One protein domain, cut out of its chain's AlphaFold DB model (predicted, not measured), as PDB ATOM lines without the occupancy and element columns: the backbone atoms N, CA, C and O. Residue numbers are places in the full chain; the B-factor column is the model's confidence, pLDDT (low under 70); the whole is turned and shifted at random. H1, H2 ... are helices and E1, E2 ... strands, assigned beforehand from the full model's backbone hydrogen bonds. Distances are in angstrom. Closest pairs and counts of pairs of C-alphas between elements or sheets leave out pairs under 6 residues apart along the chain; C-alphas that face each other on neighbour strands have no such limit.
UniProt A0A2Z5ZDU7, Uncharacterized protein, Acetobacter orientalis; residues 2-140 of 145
ATOM      1  N   LEU A   2     -15.701  42.427  36.742       66.88
ATOM      2  CA  LEU A   2     -15.407  41.319  37.669       66.88
ATOM      3  C   LEU A   2     -15.495  41.689  39.162       66.88
ATOM      4  O   LEU A   2     -16.029  40.910  39.940       66.88
ATOM      5  N   THR A   3     -15.105  42.907  39.558       70.62
ATOM      6  CA  THR A   3     -15.276  43.412  40.938       70.62
ATOM      7  C   THR A   3     -16.741  43.466  41.388       70.62
ATOM      8  O   THR A   3     -17.053  43.286  42.562       70.62
ATOM      9  N   VAL A   4     -17.663  43.723  40.452       69.75
ATOM     10  CA  VAL A   4     -19.105  43.715  40.737       69.75
ATOM     11  C   VAL A   4     -19.584  42.277  40.878       69.75
ATOM     12  O   VAL A   4     -20.277  41.968  41.840       69.75
ATOM     13  N   ALA A   5     -19.157  41.382  39.984       64.00
ATOM     14  CA  ALA A   5     -19.483  39.961  40.081       64.00
ATOM     15  C   ALA A   5     -18.972  39.337  41.393       64.00
ATOM     16  O   ALA A   5     -19.710  38.599  42.037       64.00
ATOM     17  N   SER A   6     -17.761  39.680  41.846       67.38
ATOM     18  CA  SER A   6     -17.215  39.197  43.123       67.38
ATOM     19  C   SER A   6     -17.913  39.778  44.355       67.38
ATOM     20  O   SER A   6     -17.821  39.200  45.432       67.38
ATOM     21  N   ARG A   7     -18.595  40.923  44.229       68.75
ATOM     22  CA  ARG A   7     -19.330  41.548  45.339       68.75
ATOM     23  C   ARG A   7     -20.781  41.083  45.414       68.75
ATOM     24  O   ARG A   7     -21.301  40.881  46.505       68.75
ATOM     25  N   THR A   8     -21.439  40.984  44.266       73.56
ATOM     26  CA  THR A   8     -22.895  40.805  44.179       73.56
ATOM     27  C   THR A   8     -23.281  39.376  43.799       73.56
ATOM     28  O   THR A   8     -24.411  38.963  44.041       73.56
ATOM     29  N   GLY A   9     -22.347  38.615  43.230       73.06
ATOM     30  CA  GLY A   9     -22.599  37.290  42.682       73.06
ATOM     31  C   GLY A   9     -23.440  37.313  41.402       73.06
ATOM     32  O   GLY A   9     -23.936  38.350  40.957       73.06
ATOM     33  N   TYR A  10     -23.585  36.139  40.797       75.06
ATOM     34  CA  TYR A  10     -24.468  35.867  39.670       75.06
ATOM     35  C   TYR A  10     -25.496  34.817  40.088       75.06
ATOM     36  O   TYR A  10     -25.129  33.688  40.416       75.06
ATOM     37  N   THR A  11     -26.772  35.195  40.117       80.69
ATOM     38  CA  THR A  11     -27.863  34.303  40.530       80.69
ATOM     39  C   THR A  11     -28.433  33.580  39.322       80.69
ATOM     40  O   THR A  11     -28.861  34.217  38.363       80.69
ATOM     41  N   LEU A  12     -28.432  32.251  39.375       77.38
ATOM     42  CA  LEU A  12     -29.088  31.405  38.383       77.38
ATOM     43  C   LEU A  12     -30.580  31.244  38.710       77.38
ATOM     44  O   LEU A  12     -30.997  31.412  39.857       77.38
ATOM     45  N   ASP A  13     -31.376  30.830  37.722       80.31
ATOM     46  CA  ASP A  13     -32.834  30.640  37.848       80.31
ATOM     47  C   ASP A  13     -33.237  29.624  38.932       80.31
ATOM     48  O   ASP A  13     -34.362  29.626  39.426       80.31
ATOM     49  N   ASN A  14     -32.302  28.763  39.339       76.75
ATOM     50  CA  ASN A  14     -32.471  27.813  40.434       76.75
ATOM     51  C   ASN A  14     -32.287  28.439  41.835       76.75
ATOM     52  O   ASN A  14     -32.308  27.713  42.828       76.75
ATOM     53  N   GLY A  15     -32.084  29.757  41.923       73.81
ATOM     54  CA  GLY A  15     -31.940  30.511  43.170       73.81
ATOM     55  C   GLY A  15     -30.537  30.494  43.782       73.81
ATOM     56  O   GLY A  15     -30.337  31.084  44.842       73.81
ATOM     57  N   TRP A  16     -29.558  29.850  43.140       73.50
ATOM     58  CA  TRP A  16     -28.182  29.794  43.636       73.50
ATOM     59  C   TRP A  16     -27.359  30.976  43.119       73.50
ATOM     60  O   TRP A  16     -27.327  31.236  41.915       73.50
ATOM     61  N   SER A  17     -26.647  31.656  44.021       78.00
ATOM     62  CA  SER A  17     -25.733  32.753  43.683       78.00
ATOM     63  C   SER A  17     -24.280  32.283  43.641       78.00
ATOM     64  O   SER A  17     -23.735  31.779  44.625       78.00
ATOM     65  N   TYR A  18     -23.633  32.500  42.502       77.81
ATOM     66  CA  TYR A  18     -22.235  32.169  42.253       77.81
ATOM     67  C   TYR A  18     -21.381  33.419  42.397       77.81
ATOM     68  O   TYR A  18     -21.634  34.424  41.742       77.81
ATOM     69  N   THR A  19     -20.361  33.368  43.245       80.62
ATOM     70  CA  THR A  19     -19.439  34.494  43.455       80.62
ATOM     71  C   THR A  19     -18.038  34.067  43.035       80.62
ATOM     72  O   THR A  19     -17.501  33.154  43.671       80.62
ATOM     73  N   PRO A  20     -17.452  34.676  41.987       81.38
ATOM     74  CA  PRO A  20     -16.127  34.307  41.521       81.38
ATOM     75  C   PRO A  20     -15.042  34.874  42.441       81.38
ATOM     76  O   PRO A  20     -15.151  35.999  42.939       81.38
ATOM     77  N   LEU A  21     -13.959  34.116  42.602       83.12
ATOM     78  CA  LEU A  21     -12.657  34.653  42.983       83.12
ATOM     79  C   LEU A  21     -11.897  34.972  41.700       83.12
ATOM     80  O   LEU A  21     -11.949  34.204  40.742       83.12
ATOM     81  N   TRP A  22     -11.204  36.102  41.667       87.38
ATOM     82  CA  TRP A  22     -10.428  36.492  40.499       87.38
ATOM     83  C   TRP A  22      -9.168  37.245  40.905       87.38
ATOM     84  O   TRP A  22      -9.057  37.741  42.029       87.38
ATOM     85  N   GLY A  23      -8.223  37.299  39.977       88.06
ATOM     86  CA  GLY A  23      -6.994  38.072  40.084       88.06
ATOM     87  C   GLY A  23      -6.509  38.459  38.696       88.06
ATOM     88  O   GLY A  23      -6.871  37.819  37.707       88.06
ATOM     89  N   SER A  24      -5.720  39.525  38.616       93.56
ATOM     90  CA  SER A  24      -5.125  39.988  37.361       93.56
ATOM     91  C   SER A  24      -3.725  39.420  37.181       93.56
ATOM     92  O   SER A  24      -2.993  39.246  38.154       93.56
ATOM     93  N   ALA A  25      -3.346  39.186  35.931       94.19
ATOM     94  CA  ALA A  25      -1.965  38.959  35.531       94.19
ATOM     95  C   ALA A  25      -1.545  40.035  34.529       94.19
ATOM     96  O   ALA A  25      -2.398  40.697  33.932       94.19
ATOM     97  N   ASP A  26      -0.237  40.204  34.343       96.69
ATOM     98  CA  ASP A  26       0.263  40.997  33.225       96.69
ATOM     99  C   ASP A  26      -0.225  40.344  31.916       96.69
ATOM    100  O   ASP A  26       0.115  39.186  31.657       96.69
ATOM    101  N   PRO A  27      -1.026  41.043  31.089       95.06
ATOM    102  CA  PRO A  27      -1.517  40.493  29.829       95.06
ATOM    103  C   PRO A  27      -0.392  40.162  28.836       95.06
ATOM    104  O   PRO A  27      -0.613  39.395  27.901       95.06
ATOM    105  N   GLN A  28       0.810  40.711  29.032       96.06
ATOM    106  CA  GLN A  28       1.984  40.434  28.205       96.06
ATOM    107  C   GLN A  28       2.816  39.245  28.720       96.06
ATOM    108  O   GLN A  28       3.667  38.733  27.985       96.06
ATOM    109  N   ASP A  29       2.559  38.744  29.935       96.69
ATOM    110  CA  ASP A  29       3.227  37.551  30.462       96.69
ATOM    111  C   ASP A  29       2.560  36.274  29.932       96.69
ATOM    112  O   ASP A  29       1.645  35.694  30.521       96.69
ATOM    113  N   ARG A  30       3.073  35.801  28.796       95.56
ATOM    114  CA  ARG A  30       2.621  34.567  28.139       95.56
ATOM    115  C   ARG A  30       2.648  33.345  29.061       95.56
ATOM    116  O   ARG A  30       1.755  32.502  28.967       95.56
ATOM    117  N   ASN A  31       3.649  33.233  29.934       96.50
ATOM    118  CA  ASN A  31       3.756  32.087  30.834       96.50
ATOM    119  C   ASN A  31       2.668  32.146  31.904       96.50
ATOM    120  O   ASN A  31       2.050  31.122  32.196       96.50
ATOM    121  N   ALA A  32       2.387  33.335  32.443       95.06
ATOM    122  CA  ALA A  32       1.279  33.521  33.371       95.06
ATOM    123  C   ALA A  32      -0.063  33.144  32.725       95.06
ATOM    124  O   ALA A  32      -0.837  32.405  33.333       95.06
ATOM    125  N   LEU A  33      -0.318  33.562  31.479       96.56
ATOM    126  CA  LEU A  33      -1.543  33.192  30.756       96.56
ATOM    127  C   LEU A  33      -1.679  31.676  30.583       96.56
ATOM    128  O   LEU A  33      -2.738  31.117  30.863       96.56
ATOM    129  N   ALA A  34      -0.599  31.004  30.178       95.19
ATOM    130  CA  ALA A  34      -0.577  29.553  30.028       95.19
ATOM    131  C   ALA A  34      -0.857  28.832  31.360       95.19
ATOM    132  O   ALA A  34      -1.678  27.915  31.408       95.19
ATOM    133  N   LEU A  35      -0.232  29.282  32.452       93.75
ATOM    134  CA  LEU A  35      -0.443  28.729  33.793       93.75
ATOM    135  C   LEU A  35      -1.866  28.973  34.307       93.75
ATOM    136  O   LEU A  35      -2.447  28.074  34.913       93.75
ATOM    137  N   ILE A  36      -2.448  30.146  34.043       93.19
ATOM    138  CA  ILE A  36      -3.846  30.442  34.382       93.19
ATOM    139  C   ILE A  36      -4.776  29.509  33.611       93.19
ATOM    140  O   ILE A  36      -5.627  28.870  34.223       93.19
ATOM    141  N   THR A  37      -4.604  29.375  32.294       93.44
ATOM    142  CA  THR A  37      -5.432  28.472  31.485       93.44
ATOM    143  C   THR A  37      -5.307  27.024  31.957       93.44
ATOM    144  O   THR A  37      -6.323  26.361  32.141       93.44
ATOM    145  N   ALA A  38      -4.092  26.544  32.234       88.38
ATOM    146  CA  ALA A  38      -3.877  25.180  32.711       88.38
ATOM    147  C   ALA A  38      -4.433  24.940  34.127       88.38
ATOM    148  O   ALA A  38      -5.009  23.886  34.390       88.38
ATOM    149  N   GLY A  39      -4.266  25.899  35.043       83.81
ATOM    150  CA  GLY A  39      -4.626  25.743  36.456       83.81
ATOM    151  C   GLY A  39      -6.067  26.125  36.801       83.81
ATOM    152  O   GLY A  39      -6.621  25.609  37.768       83.81
ATOM    153  N   MET A  40      -6.680  27.026  36.032       84.00
ATOM    154  CA  MET A  40      -8.035  27.550  36.270       84.00
ATOM    155  C   MET A  40      -9.025  27.179  35.154       84.00
ATOM    156  O   MET A  40     -10.195  27.566  35.203       84.00
ATOM    157  N   GLY A  41      -8.579  26.419  34.152       85.69
ATOM    158  CA  GLY A  41      -9.371  25.942  33.015       85.69
ATOM    159  C   GLY A  41      -9.511  26.951  31.873       85.69
ATOM    160  O   GLY A  41      -9.662  26.544  30.726       85.69
ATOM    161  N   ALA A  42      -9.446  28.253  32.160       91.75
ATOM    162  CA  ALA A  42      -9.365  29.305  31.154       91.75
ATOM    163  C   ALA A  42      -8.805  30.607  31.746       91.75
ATOM    164  O   ALA A  42      -8.970  30.871  32.939       91.75
ATOM    165  N   ALA A  43      -8.220  31.454  30.899       95.50
ATOM    166  CA  ALA A  43      -7.938  32.849  31.238       95.50
ATOM    167  C   ALA A  43      -9.000  33.761  30.614       95.50
ATOM    168  O   ALA A  43      -9.335  33.616  29.439       95.50
ATOM    169  N   TYR A  44      -9.528  34.706  31.385       95.94
ATOM    170  CA  TYR A  44     -10.404  35.757  30.873       95.94
ATOM    171  C   TYR A  44      -9.558  36.902  30.347       95.94
ATOM    172  O   TYR A  44      -8.661  37.381  31.039       95.94
ATOM    173  N   LEU A  45      -9.857  37.351  29.138       97.88
ATOM    174  CA  LEU A  45      -9.071  38.343  28.427       97.88
ATOM    175  C   LEU A  45      -9.968  39.484  27.960       97.88
ATOM    176  O   LEU A  45     -11.029  39.245  27.378       97.88
ATOM    177  N   GLY A  46      -9.497  40.711  28.145       97.12
ATOM    178  CA  GLY A  46      -9.993  41.866  27.409       97.12
ATOM    179  C   GLY A  46      -9.014  42.200  26.290       97.12
ATOM    180  O   GLY A  46      -7.809  42.325  26.520       97.12
ATOM    181  N   VAL A  47      -9.526  42.322  25.068       97.19
ATOM    182  CA  VAL A  47      -8.736  42.599  23.862       97.19
ATOM    183  C   VAL A  47      -9.272  43.811  23.106       97.19
ATOM    184  O   VAL A  47     -10.429  44.187  23.276       97.19
ATOM    185  N   GLN A  48      -8.450  44.399  22.243       96.44
ATOM    186  CA  GLN A  48      -8.840  45.431  21.281       96.44
ATOM    187  C   GLN A  48      -8.831  44.839  19.876       96.44
ATOM    188  O   GLN A  48      -7.765  44.653  19.299       96.44
ATOM    189  N   LEU A  49     -10.003  44.524  19.333       95.50
ATOM    190  CA  LEU A  49     -10.139  43.905  18.016       95.50
ATOM    191  C   LEU A  49     -10.036  44.941  16.893       95.50
ATOM    192  O   LEU A  49     -10.495  46.078  17.034       95.50
ATOM    193  N   THR A  50      -9.498  44.527  15.750       94.94
ATOM    194  CA  THR A  50      -9.562  45.268  14.483       94.94
ATOM    195  C   THR A  50     -10.679  44.732  13.584       94.94
ATOM    196  O   THR A  50     -11.306  43.714  13.881       94.94
ATOM    197  N   GLN A  51     -10.949  45.403  12.461       92.56
ATOM    198  CA  GLN A  51     -11.910  44.898  11.473       92.56
ATOM    199  C   GLN A  51     -11.516  43.528  10.897       92.56
ATOM    200  O   GLN A  51     -12.387  42.685  10.686       92.56
ATOM    201  N   ALA A  52     -10.218  43.265  10.703       90.69
ATOM    202  CA  ALA A  52      -9.724  41.962  10.250       90.69
ATOM    203  C   ALA A  52     -10.092  40.812  11.208       90.69
ATOM    204  O   ALA A  52     -10.369  39.695  10.761       90.69
ATOM    205  N   ASP A  53     -10.173  41.100  12.509       92.62
ATOM    206  CA  ASP A  53     -10.464  40.119  13.556       92.62
ATOM    207  C   ASP A  53     -11.955  39.720  13.606       92.62
ATOM    208  O   ASP A  53     -12.383  39.006  14.499       92.62
ATOM    209  N   GLN A  54     -12.788  40.165  12.662       88.00
ATOM    210  CA  GLN A  54     -14.163  39.665  12.500       88.00
ATOM    211  C   GLN A  54     -14.258  38.527  11.475       88.00
ATOM    212  O   GLN A  54     -15.304  37.890  11.337       88.00
ATOM    213  N   SER A  55     -13.178  38.282  10.730       83.94
ATOM    214  CA  SER A  55     -13.144  37.252   9.697       83.94
ATOM    215  C   SER A  55     -13.064  35.843  10.288       83.94
ATOM    216  O   SER A  55     -12.562  35.620  11.393       83.94
ATOM    217  N   THR A  56     -13.569  34.873   9.526       81.38
ATOM    218  CA  THR A  56     -13.414  33.452   9.832       81.38
ATOM    219  C   THR A  56     -12.015  32.979   9.432       81.38
ATOM    220  O   THR A  56     -11.468  33.413   8.421       81.38
ATOM    221  N   GLY A  57     -11.433  32.059  10.203       90.75
ATOM    222  CA  GLY A  57     -10.104  31.504   9.925       90.75
ATOM    223  C   GLY A  57      -9.165  31.620  11.116       90.75
ATOM    224  O   GLY A  57      -9.623  31.681  12.249       90.75
ATOM    225  N   LEU A  58      -7.854  31.609  10.871       95.00
ATOM    226  CA  LEU A  58      -6.845  31.850  11.902       95.00
ATOM    227  C   LEU A  58      -6.647  33.358  12.070       95.00
ATOM    228  O   LEU A  58      -6.297  34.039  11.110       95.00
ATOM    229  N   TRP A  59      -6.818  33.864  13.287       95.69
ATOM    230  CA  TRP A  59      -6.439  35.235  13.609       95.69
ATOM    231  C   TRP A  59      -4.926  35.321  13.808       95.69
ATOM    232  O   TRP A  59      -4.367  34.746  14.744       95.69
ATOM    233  N   ASP A  60      -4.259  36.019  12.895       94.50
ATOM    234  CA  ASP A  60      -2.814  36.193  12.905       94.50
ATOM    235  C   ASP A  60      -2.436  37.550  12.311       94.50
ATOM    236  O   ASP A  60      -2.872  37.909  11.219       94.50
ATOM    237  N   THR A  61      -1.587  38.298  13.007       90.38
ATOM    238  CA  THR A  61      -1.152  39.640  12.593       90.38
ATOM    239  C   THR A  61      -0.059  39.601  11.525       90.38
ATOM    240  O   THR A  61       0.269  40.626  10.935       90.38
ATOM    241  N   GLY A  62       0.479  38.412  11.220       79.75
ATOM    242  CA  GLY A  62       1.333  38.201  10.049       79.75
ATOM    243  C   GLY A  62       0.581  38.080   8.724       79.75
ATOM    244  O   GLY A  62       1.232  38.026   7.682       79.75
ATOM    245  N   GLN A  63      -0.754  38.017   8.744       75.12
ATOM    246  CA  GLN A  63      -1.577  37.985   7.536       75.12
ATOM    247  C   GLN A  63      -2.034  39.404   7.157       75.12
ATOM    248  O   GLN A  63      -2.281  40.232   8.036       75.12
ATOM    249  N   PRO A  64      -2.161  39.720   5.856       70.81
ATOM    250  CA  PRO A  64      -2.710  40.998   5.422       70.81
ATOM    251  C   PRO A  64      -4.180  41.132   5.845       70.81
ATOM    252  O   PRO A  64      -4.966  40.199   5.698       70.81
ATOM    253  N   GLY A  65      -4.565  42.314   6.329       76.25
ATOM    254  CA  GLY A  65      -5.929  42.593   6.775       76.25
ATOM    255  C   GLY A  65      -6.141  44.057   7.153       76.25
ATOM    256  O   GLY A  65      -5.187  44.824   7.304       76.25
ATOM    257  N   GLU A  66      -7.406  44.456   7.297       82.94
ATOM    258  CA  GLU A  66      -7.753  45.801   7.749       82.94
ATOM    259  C   GLU A  66      -7.524  45.950   9.263       82.94
ATOM    260  O   GLU A  66      -8.280  45.438  10.091       82.94
ATOM    261  N   ASN A  67      -6.480  46.696   9.623       85.75
ATOM    262  CA  ASN A  67      -6.061  46.913  11.011       85.75
ATOM    263  C   ASN A  67      -6.729  48.123  11.687       85.75
ATOM    264  O   ASN A  67      -6.276  48.579  12.736       85.75
ATOM    265  N   THR A  68      -7.812  48.644  11.111       91.25
ATOM    266  CA  THR A  68      -8.624  49.687  11.744       91.25
ATOM    267  C   THR A  68      -9.219  49.149  13.045       91.25
ATOM    268  O   THR A  68      -9.876  48.104  13.027       91.25
ATOM    269  N   LEU A  69      -9.004  49.852  14.164       91.31
ATOM    270  CA  LEU A  69      -9.590  49.503  15.462       91.31
ATOM    271  C   LEU A  69     -11.116  49.417  15.339       91.31
ATOM    272  O   LEU A  69     -11.760  50.349  14.857       91.31
ATOM    273  N   TRP A  70     -11.680  48.308  15.801       93.12
ATOM    274  CA  TRP A  70     -13.118  48.070  15.822       93.12
ATOM    275  C   TRP A  70     -13.694  48.266  17.227       93.12
ATOM    276  O   TRP A  70     -14.701  48.953  17.383       93.12
ATOM    277  N   GLY A  71     -13.023  47.736  18.253       93.44
ATOM    278  CA  GLY A  71     -13.399  47.987  19.642       93.44
ATOM    279  C   GLY A  71     -12.915  46.935  20.635       93.44
ATOM    280  O   GLY A  71     -12.323  45.918  20.271       93.44
ATOM    281  N   GLY A  72     -13.199  47.202  21.909       94.94
ATOM    282  CA  GLY A  72     -12.904  46.291  23.008       94.94
ATOM    283  C   GLY A  72     -13.822  45.068  23.001       94.94
ATOM    284  O   GLY A  72     -15.025  45.199  22.770       94.94
ATOM    285  N   HIS A  73     -13.271  43.891  23.293       95.12
ATOM    286  CA  HIS A  73     -14.031  42.643  23.361       95.12
ATOM    287  C   HIS A  73     -13.501  41.695  24.438       95.12
ATOM    288  O   HIS A  73     -12.328  41.736  24.802       95.12
ATOM    289  N   CYS A  74     -14.381  40.831  24.939       95.06
ATOM    290  CA  CYS A  74     -14.069  39.835  25.958       95.06
ATOM    291  C   CYS A  74     -13.894  38.450  25.326       95.06
ATOM    292  O   CYS A  74     -14.756  37.998  24.571       95.06
ATOM    293  N   LEU A  75     -12.831  37.745  25.714       96.50
ATOM    294  CA  LEU A  75     -12.503  36.397  25.254       96.50
ATOM    295  C   LEU A  75     -12.158  35.477  26.432       96.50
ATOM    296  O   LEU A  75     -11.703  35.936  27.478       96.50
ATOM    297  N   LEU A  76     -12.316  34.166  26.236       96.75
ATOM    298  CA  LEU A  76     -11.740  33.154  27.128       96.75
ATOM    299  C   LEU A  76     -10.649  32.371  26.399       96.75
ATOM    300  O   LEU A  76     -10.939  31.707  25.406       96.75
ATOM    301  N   LEU A  77      -9.419  32.405  26.907       97.38
ATOM    302  CA  LEU A  77      -8.330  31.537  26.467       97.38
ATOM    303  C   LEU A  77      -8.545  30.129  27.024       97.38
ATOM    304  O   LEU A  77      -8.317  29.892  28.210       97.38
ATOM    305  N   TRP A  78      -8.995  29.220  26.162       96.00
ATOM    306  CA  TRP A  78      -9.444  27.876  26.523       96.00
ATOM    307  C   TRP A  78      -8.346  26.817  26.451       96.00
ATOM    308  O   TRP A  78      -8.244  25.968  27.327       96.00
ATOM    309  N   ASP A  79      -7.530  26.851  25.399       96.12
ATOM    310  CA  ASP A  79      -6.388  25.951  25.238       96.12
ATOM    311  C   ASP A  79      -5.294  26.598  24.380       96.12
ATOM    312  O   ASP A  79      -5.496  27.660  23.781       96.12
ATOM    313  N   TYR A  80      -4.128  25.954  24.343       97.38
ATOM    314  CA  TYR A  80      -2.983  26.335  23.522       97.38
ATOM    315  C   TYR A  80      -2.159  25.093  23.139       97.38
ATOM    316  O   TYR A  80      -2.215  24.074  23.829       97.38
ATOM    317  N   THR A  81      -1.401  25.157  22.037       95.69
ATOM    318  CA  THR A  81      -0.552  24.037  21.564       95.69
ATOM    319  C   THR A  81       0.880  24.088  22.094       95.69
ATOM    320  O   THR A  81       1.446  23.060  22.455       95.69
ATOM    321  N   GLY A  82       1.453  25.286  22.151       95.25
ATOM    322  CA  GLY A  82       2.808  25.578  22.614       95.25
ATOM    323  C   GLY A  82       2.903  27.047  23.027       95.25
ATOM    324  O   GLY A  82       1.878  27.640  23.358       95.25
ATOM    325  N   LEU A  83       4.103  27.631  23.036       96.06
ATOM    326  CA  LEU A  83       4.344  29.013  23.491       96.06
ATOM    327  C   LEU A  83       5.153  29.861  22.496       96.06
ATOM    328  O   LEU A  83       5.507  31.001  22.816       96.06
ATOM    329  N   ALA A  84       5.464  29.334  21.309       97.00
ATOM    330  CA  ALA A  84       6.063  30.118  20.234       97.00
ATOM    331  C   ALA A  84       5.061  31.153  19.686       97.00
ATOM    332  O   ALA A  84       3.858  31.055  19.907       97.00
ATOM    333  N   ASP A  85       5.545  32.183  18.992       96.31
ATOM    334  CA  ASP A  85       4.680  33.253  18.466       96.31
ATOM    335  C   ASP A  85       3.662  32.743  17.427       96.31
ATOM    336  O   ASP A  85       2.565  33.294  17.328       96.31
ATOM    337  N   ASP A  86       4.024  31.700  16.682       96.62
ATOM    338  CA  ASP A  86       3.221  31.009  15.670       96.62
ATOM    339  C   ASP A  86       2.412  29.825  16.224       96.62
ATOM    340  O   ASP A  86       1.511  29.330  15.543       96.62
ATOM    341  N   ASP A  87       2.671  29.410  17.469       97.69
ATOM    342  CA  ASP A  87       1.804  28.464  18.164       97.69
ATOM    343  C   ASP A  87       0.401  29.052  18.338       97.69
ATOM    344  O   ASP A  87       0.197  30.268  18.452       97.69
ATOM    345  N   THR A  88      -0.587  28.159  18.375       97.94
ATOM    346  CA  THR A  88      -1.990  28.563  18.379       97.94
ATOM    347  C   THR A  88      -2.603  28.516  19.763       97.94
ATOM    348  O   THR A  88      -2.318  27.631  20.573       97.94
ATOM    349  N   VAL A  89      -3.528  29.442  19.974       98.00
ATOM    350  CA  VAL A  89      -4.471  29.477  21.082       98.00
ATOM    351  C   VAL A  89      -5.890  29.233  20.573       98.00
ATOM    352  O   VAL A  89      -6.232  29.589  19.439       98.00
ATOM    353  N   THR A  90      -6.735  28.641  21.413       98.12
ATOM    354  CA  THR A  90      -8.189  28.606  21.205       98.12
ATOM    355  C   THR A  90      -8.866  29.610  22.117       98.12
ATOM    356  O   THR A  90      -8.716  29.560  23.338       98.12
ATOM    357  N   LEU A  91      -9.664  30.482  21.514       97.50
ATOM    358  CA  LEU A  91     -10.417  31.535  22.171       97.50
ATOM    359  C   LEU A  91     -11.909  31.204  22.079       97.50
ATOM    360  O   LEU A  91     -12.405  30.872  21.001       97.50
ATOM    361  N   LEU A  92     -12.638  31.287  23.190       96.38
ATOM    362  CA  LEU A  92     -14.100  31.215  23.170       96.38
ATOM    363  C   LEU A  92     -14.660  32.621  22.991       96.38
ATOM    364  O   LEU A  92     -14.372  33.519  23.785       96.38
ATOM    365  N   THR A  93     -15.459  32.800  21.945       94.56
ATOM    366  CA  THR A  93     -16.091  34.074  21.593       94.56
ATOM    367  C   THR A  93     -17.336  33.825  20.764       94.56
ATOM    368  O   THR A  93     -17.387  32.844  20.032       94.56
ATOM    369  N   TRP A  94     -18.356  34.675  20.890       92.75
ATOM    370  CA  TRP A  94     -19.591  34.610  20.090       92.75
ATOM    371  C   TRP A  94     -20.216  33.203  19.973       92.75
ATOM    372  O   TRP A  94     -20.761  32.834  18.938       92.75
ATOM    373  N   GLY A  95     -20.121  32.396  21.035       90.75
ATOM    374  CA  GLY A  95     -20.645  31.025  21.057       90.75
ATOM    375  C   GLY A  95     -19.853  30.002  20.232       90.75
ATOM    376  O   GLY A  95     -20.327  28.882  20.059       90.75
ATOM    377  N   THR A  96     -18.660  30.344  19.738       93.12
ATOM    378  CA  THR A  96     -17.791  29.462  18.946       93.12
ATOM    379  C   THR A  96     -16.358  29.397  19.487       93.12
ATOM    380  O   THR A  96     -15.974  30.136  20.398       93.12
ATOM    381  N   LYS A  97     -15.565  28.478  18.920       95.81
ATOM    382  CA  LYS A  97     -14.116  28.378  19.116       95.81
ATOM    383  C   LYS A  97     -13.408  29.084  17.967       95.81
ATOM    384  O   LYS A  97     -13.556  28.689  16.814       95.81
ATOM    385  N   GLN A  98     -12.607  30.080  18.301       96.75
ATOM    386  CA  GLN A  98     -11.816  30.863  17.367       96.75
ATOM    387  C   GLN A  98     -10.333  30.568  17.587       96.75
ATOM    388  O   GLN A  98      -9.849  30.612  18.717       96.75
ATOM    389  N   LYS A  99      -9.602  30.248  16.519       97.50
ATOM    390  CA  LYS A  99      -8.154  30.021  16.595       97.50
ATOM    391  C   LYS A  99      -7.405  31.330  16.365       97.50
ATOM    392  O   LYS A  99      -7.748  32.086  15.458       97.50
ATOM    393  N   ALA A 100      -6.363  31.569  17.147       97.50
ATOM    394  CA  ALA A 100      -5.445  32.683  16.941       97.50
ATOM    395  C   ALA A 100      -4.001  32.245  17.192       97.50
ATOM    396  O   ALA A 100      -3.780  31.203  17.810       97.50
ATOM    397  N   THR A 101      -3.025  33.021  16.735       97.88
ATOM    398  CA  THR A 101      -1.621  32.839  17.132       97.88
ATOM    399  C   THR A 101      -1.331  33.550  18.454       97.88
ATOM    400  O   THR A 101      -2.002  34.522  18.821       97.88
ATOM    401  N   TRP A 102      -0.297  33.117  19.176       97.56
ATOM    402  CA  TRP A 102       0.192  33.866  20.340       97.56
ATOM    403  C   TRP A 102       0.653  35.275  19.986       97.56
ATOM    404  O   TRP A 102       0.496  36.194  20.793       97.56
ATOM    405  N   ARG A 103       1.210  35.463  18.784       96.88
ATOM    406  CA  ARG A 103       1.554  36.787  18.264       96.88
ATOM    407  C   ARG A 103       0.324  37.687  18.169       96.88
ATOM    408  O   ARG A 103       0.380  38.813  18.659       96.88
ATOM    409  N   TRP A 104      -0.771  37.186  17.593       97.00
ATOM    410  CA  TRP A 104      -2.026  37.932  17.535       97.00
ATOM    411  C   TRP A 104      -2.508  38.309  18.931       97.00
ATOM    412  O   TRP A 104      -2.806  39.474  19.189       97.00
ATOM    413  N   LEU A 105      -2.503  37.344  19.857       97.31
ATOM    414  CA  LEU A 105      -2.962  37.588  21.218       97.31
ATOM    415  C   LEU A 105      -2.128  38.677  21.899       97.31
ATOM    416  O   LEU A 105      -2.703  39.612  22.447       97.31
ATOM    417  N   ARG A 106      -0.795  38.608  21.794       96.38
ATOM    418  CA  ARG A 106       0.129  39.611  22.351       96.38
ATOM    419  C   ARG A 106      -0.188  41.031  21.872       96.38
ATOM    420  O   ARG A 106      -0.140  41.965  22.664       96.38
ATOM    421  N   GLU A 107      -0.503  41.192  20.587       95.38
ATOM    422  CA  GLU A 107      -0.801  42.504  19.998       95.38
ATOM    423  C   GLU A 107      -2.176  43.058  20.385       95.38
ATOM    424  O   GLU A 107      -2.390  44.266  20.311       95.38
ATOM    425  N   ARG A 108      -3.126  42.188  20.734       95.75
ATOM    426  CA  ARG A 108      -4.531  42.566  20.938       95.75
ATOM    427  C   ARG A 108      -4.920  42.634  22.408       95.75
ATOM    428  O   ARG A 108      -5.864  43.347  22.740       95.75
ATOM    429  N   VAL A 109      -4.238  41.896  23.280       97.31
ATOM    430  CA  VAL A 109      -4.583  41.789  24.699       97.31
ATOM    431  C   VAL A 109      -4.278  43.077  25.463       97.31
ATOM    432  O   VAL A 109      -3.173  43.611  25.419       97.31
ATOM    433  N   ALA A 110      -5.290  43.570  26.171       96.81
ATOM    434  CA  ALA A 110      -5.222  44.761  27.011       96.81
ATOM    435  C   ALA A 110      -5.308  44.417  28.505       96.81
ATOM    436  O   ALA A 110      -4.723  45.115  29.327       96.81
ATOM    437  N   GLU A 111      -6.011  43.339  28.859       96.38
ATOM    438  CA  GLU A 111      -6.144  42.864  30.238       96.38
ATOM    439  C   GLU A 111      -6.286  41.338  30.284       96.38
ATOM    440  O   GLU A 111      -6.808  40.721  29.349       96.38
ATOM    441  N   ALA A 112      -5.820  40.735  31.378       96.88
ATOM    442  CA  ALA A 112      -5.889  39.299  31.600       96.88
ATOM    443  C   ALA A 112      -6.180  38.965  33.064       96.88
ATOM    444  O   ALA A 112      -5.583  39.528  33.986       96.88
ATOM    445  N   HIS A 113      -7.082  38.007  33.269       95.00
ATOM    446  CA  HIS A 113      -7.553  37.609  34.586       95.00
ATOM    447  C   HIS A 113      -7.710  36.093  34.703       95.00
ATOM    448  O   HIS A 113      -8.216  35.421  33.802       95.00
ATOM    449  N   GLY A 114      -7.329  35.564  35.861       91.56
ATOM    450  CA  GLY A 114      -7.733  34.234  36.297       91.56
ATOM    451  C   GLY A 114      -9.077  34.306  37.013       91.56
ATOM    452  O   GLY A 114      -9.288  35.210  37.825       91.56
ATOM    453  N   LEU A 115      -9.989  33.379  36.711       86.81
ATOM    454  CA  LEU A 115     -11.270  33.250  37.406       86.81
ATOM    455  C   LEU A 115     -11.396  31.856  38.002       86.81
ATOM    456  O   LEU A 115     -11.168  30.853  37.335       86.81
ATOM    457  N   LEU A 116     -11.863  31.816  39.241       82.69
ATOM    458  CA  LEU A 116     -12.262  30.606  39.928       82.69
ATOM    459  C   LEU A 116     -13.706  30.770  40.391       82.69
ATOM    460  O   LEU A 116     -14.067  31.788  40.977       82.69
ATOM    461  N   TRP A 117     -14.512  29.735  40.186       77.50
ATOM    462  CA  TRP A 117     -15.863  29.637  40.734       77.50
ATOM    463  C   TRP A 117     -15.868  28.554  41.807       77.50
ATOM    464  O   TRP A 117     -16.054  27.381  41.478       77.50
ATOM    465  N   PRO A 118     -15.645  28.897  43.090       74.06
ATOM    466  CA  PRO A 118     -15.507  27.890  44.136       74.06
ATOM    467  C   PRO A 118     -16.709  26.944  44.247       74.06
ATOM    468  O   PRO A 118     -16.571  25.792  44.639       74.06
ATOM    469  N   GLN A 119     -17.893  27.424  43.874       72.12
ATOM    470  CA  GLN A 119     -19.150  26.680  43.919       72.12
ATOM    471  C   GLN A 119     -19.260  25.611  42.817       72.12
ATOM    472  O   GLN A 119     -20.125  24.747  42.899       72.12
ATOM    473  N   LEU A 120     -18.405  25.671  41.789       68.94
ATOM    474  CA  LEU A 120     -18.333  24.694  40.697       68.94
ATOM    475  C   LEU A 120     -17.188  23.687  40.885       68.94
ATOM    476  O   LEU A 120     -16.961  22.844  40.017       68.94
ATOM    477  N   ILE A 121     -16.471  23.753  42.014       65.75
ATOM    478  CA  ILE A 121     -15.416  22.798  42.343       65.75
ATOM    479  C   ILE A 121     -16.049  21.425  42.594       65.75
ATOM    480  O   ILE A 121     -16.759  21.217  43.578       65.75
ATOM    481  N   LEU A 122     -15.752  20.468  41.715       55.62
ATOM    482  CA  LEU A 122     -16.040  19.058  41.965       55.62
ATOM    483  C   LEU A 122     -14.981  18.471  42.920       55.62
ATOM    484  O   LEU A 122     -13.816  18.863  42.841       55.62
ATOM    485  N   PRO A 123     -15.325  17.488  43.774       53.28
ATOM    486  CA  PRO A 123     -14.390  16.888  44.737       53.28
ATOM    487  C   PRO A 123     -13.141  16.215  44.133       53.28
ATOM    488  O   PRO A 123     -12.259  15.799  44.876       53.28
ATOM    489  N   SER A 124     -13.057  16.058  42.807       52.94
ATOM    490  CA  SER A 124     -12.092  15.189  42.120       52.94
ATOM    491  C   SER A 124     -10.830  15.875  41.560       52.94
ATOM    492  O   SER A 124     -10.231  15.358  40.623       52.94
ATOM    493  N   GLY A 125     -10.379  16.999  42.125       45.66
ATOM    494  CA  GLY A 125      -8.939  17.326  42.154       45.66
ATOM    495  C   GLY A 125      -8.234  17.824  40.877       45.66
ATOM    496  O   GLY A 125      -7.012  17.898  40.884       45.66
ATOM    497  N   LEU A 126      -8.942  18.185  39.799       47.62
ATOM    498  CA  LEU A 126      -8.343  18.829  38.602       47.62
ATOM    499  C   LEU A 126      -8.580  20.350  38.532       47.62
ATOM    500  O   LEU A 126      -8.220  21.009  37.565       47.62
ATOM    501  N   TYR A 127      -9.195  20.893  39.575       52.03
ATOM    502  CA  TYR A 127      -9.466  22.306  39.812       52.03
ATOM    503  C   TYR A 127      -8.979  22.600  41.240       52.03
ATOM    504  O   TYR A 127      -8.996  21.658  42.039       52.03
ATOM    505  N   PRO A 128      -8.558  23.827  41.608       54.00
ATOM    506  CA  PRO A 128      -8.153  24.128  42.983       54.00
ATOM    507  C   PRO A 128      -9.210  23.623  43.972       54.00
ATOM    508  O   PRO A 128     -10.373  24.020  43.886       54.00
ATOM    509  N   THR A 129      -8.836  22.717  44.875       52.50
ATOM    510  CA  THR A 129      -9.762  22.113  45.852       52.50
ATOM    511  C   THR A 129      -9.245  22.330  47.269       52.50
ATOM    512  O   THR A 129      -8.044  22.469  47.480       52.50
ATOM    513  N   GLY A 130     -10.145  22.383  48.257       58.59
ATOM    514  CA  GLY A 130      -9.768  22.432  49.676       58.59
ATOM    515  C   GLY A 130      -8.794  23.568  50.026       58.59
ATOM    516  O   GLY A 130      -9.147  24.748  49.926       58.59
ATOM    517  N   ASP A 131      -7.581  23.197  50.440       56.28
ATOM    518  CA  ASP A 131      -6.519  24.099  50.905       56.28
ATOM    519  C   ASP A 131      -6.087  25.128  49.848       56.28
ATOM    520  O   ASP A 131      -5.733  26.257  50.198       56.28
ATOM    521  N   ASP A 132      -6.204  24.801  48.556       59.38
ATOM    522  CA  ASP A 132      -5.872  25.729  47.470       59.38
ATOM    523  C   ASP A 132      -6.816  26.938  47.452       59.38
ATOM    524  O   ASP A 132      -6.390  28.068  47.216       59.38
ATOM    525  N   VAL A 133      -8.098  26.735  47.773       60.94
ATOM    526  CA  VAL A 133      -9.094  27.818  47.824       60.94
ATOM    527  C   VAL A 133      -8.840  28.731  49.019       60.94
ATOM    528  O   VAL A 133      -8.957  29.951  48.895       60.94
ATOM    529  N   GLN A 134      -8.477  28.165  50.174       65.94
ATOM    530  CA  GLN A 134      -8.126  28.959  51.356       65.94
ATOM    531  C   GLN A 134      -6.854  29.774  51.113       65.94
ATOM    532  O   GLN A 134      -6.805  30.957  51.445       65.94
ATOM    533  N   ARG A 135      -5.859  29.180  50.447       63.78
ATOM    534  CA  ARG A 135      -4.620  29.868  50.077       63.78
ATOM    535  C   ARG A 135      -4.845  30.969  49.039       63.78
ATOM    536  O   ARG A 135      -4.261  32.040  49.170       63.78
ATOM    537  N   LEU A 136      -5.715  30.752  48.049       59.88
ATOM    538  CA  LEU A 136      -6.094  31.785  47.076       59.88
ATOM    539  C   LEU A 136      -6.824  32.959  47.739       59.88
ATOM    540  O   LEU A 136      -6.518  34.109  47.431       59.88
ATOM    541  N   LYS A 137      -7.739  32.690  48.681       64.19
ATOM    542  CA  LYS A 137      -8.398  33.743  49.474       64.19
ATOM    543  C   LYS A 137      -7.388  34.546  50.295       64.19
ATOM    544  O   LYS A 137      -7.368  35.766  50.183       64.19
ATOM    545  N   PHE A 138      -6.514  33.861  51.034       67.31
ATOM    546  CA  PHE A 138      -5.470  34.491  51.844       67.31
ATOM    547  C   PHE A 138      -4.521  35.363  51.006       67.31
ATOM    548  O   PHE A 138      -4.243  36.505  51.361       67.31
ATOM    549  N   ASN A 139      -4.066  34.864  49.853       62.47
ATOM    550  CA  ASN A 139      -3.202  35.633  48.960       62.47
ATOM    551  C   ASN A 139      -3.922  36.874  48.402       62.47
ATOM    552  O   ASN A 139      -3.333  37.949  48.379       62.47
ATOM    553  N   ASN A 140      -5.194  36.763  48.005       55.69
ATOM    554  CA  ASN A 140      -5.961  37.915  47.517       55.69
ATOM    555  C   ASN A 140      -6.187  38.992  48.592       55.69
ATOM    556  O   ASN A 140      -6.244  40.174  48.262       55.69
TER     557      ASN A 140
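AT A GLANCE: This is residues 2 to 140 of the 145 residues of an uncharacterized protein of Acetobacter orientalis (UniProt A0A2Z5ZDU7). One strongly twisted sheet of six strands curls round the helix H2, and the short helix H3 is on the same face, beside the strands. H1 and H4 are near the edge strand E1, where H1 only grazes the sheet, and the loops of residues 9 to 20 and 51 to 68 lie toward opposite ends of the longest axis. The printed part has 139 residues, with four named helices and six named strands in the order H1 E1 H2 E2 E3 E4 E5 H3 E6 H4; across the sheet the order is E1 E6 E2 E3 E4 E5, all antiparallel. The class is mixed, helices and strands, with 80 residues in named elements. The whole is compact, with a radius of gyration of the C-alphas of 16.3 A, and its outline is only just elongated, spanning 48 by 32 by 23 A.

HOW THE PARTS SIT: The sheet has E1, residues 21 to 25, and E5, residues 96 to 101, as its edge strands. Its inner strands are E6, residues 109 to 116, E2, residues 43 to 50, E3, residues 69 to 80, and E4, residues 88 to 93. From edge to edge the strands' lines turn by 155 degrees. E1 and E6 are antiparallel at 149 degrees, with N 21 and O 116 within hydrogen-bond range at 2.8 A. E6 and E2 are antiparallel at 157 degrees, with N 44 and O 113 at 2.8 A. E2 to E5 form a meander, each strand the antiparallel neighbour of the one before. In the hairpin of E2 and E3, N 45 and O 75 are 2.9 A apart; in that of E3 and E4, N 78 and O 90 are 2.9 A apart; in that of E4 and E5, N 91 and O 98 are 2.8 A apart. E2 bends by 51 degrees at residue 46 and E3 by 77 degrees at residue 72. The sheet curls round H2, residues 30 to 40, whose closest C-alphas to E6 are those of Ile 36 and Gly 114, 5.8 A apart. E1, H2 and E2 form a split strand-helix-strand unit, two strands that run the same way with a helix between them in the chain and E6 between them in the sheet; its crossover is right-handed. H3, residues 102 to 108, lies on the same face as H2, at a height over the sheet of 6.5 A and over none of the strands. H2 and H3 are only just apart, at 8.1 A. H1, residues 2 to 8, only grazes the sheet; the C-alphas of Ser 6 and Leu 21, its closest to E1, are 6.4 A apart. H4, residues 131 to 140, is on the sheet, its closest C-alphas to E1 being those of Asn 140 and Gly 23, 7.5 A apart. In H1, H2, H3 and H4 every O i to N i+4 pair is within hydrogen-bond range.

IN THESE COORDINATES: E3 is the longest strand by residues, 25.4 A from C-alpha 69 at (-9.590, 49.503, 15.462) to C-alpha 80. E2 measures 20.9 A, E6 20.4 A, E5 16.6 A and E4 15.5 A. H2, the longest helix by residues, measures 15.1 A, and H4 14.2 A. H1 begins at C-alpha 2, (-15.407, 41.319, 37.669), and H4 ends at C-alpha 140, (-5.961, 37.915, 47.517).

THE WHOLE: The C-alphas of Gly 15 and Pro 64, the two farthest apart, are 48.9 A apart. The printed part has no cut. The links H1 to E1, E2 to E3 and E6 to H4 are long. Residues 58 to 59 pair parallel with residues 99 to 100 of E5. The mean pLDDT of the printed part is 84.8; residue 2, residues 4 to 7 and residues 120 to 140 are under 70.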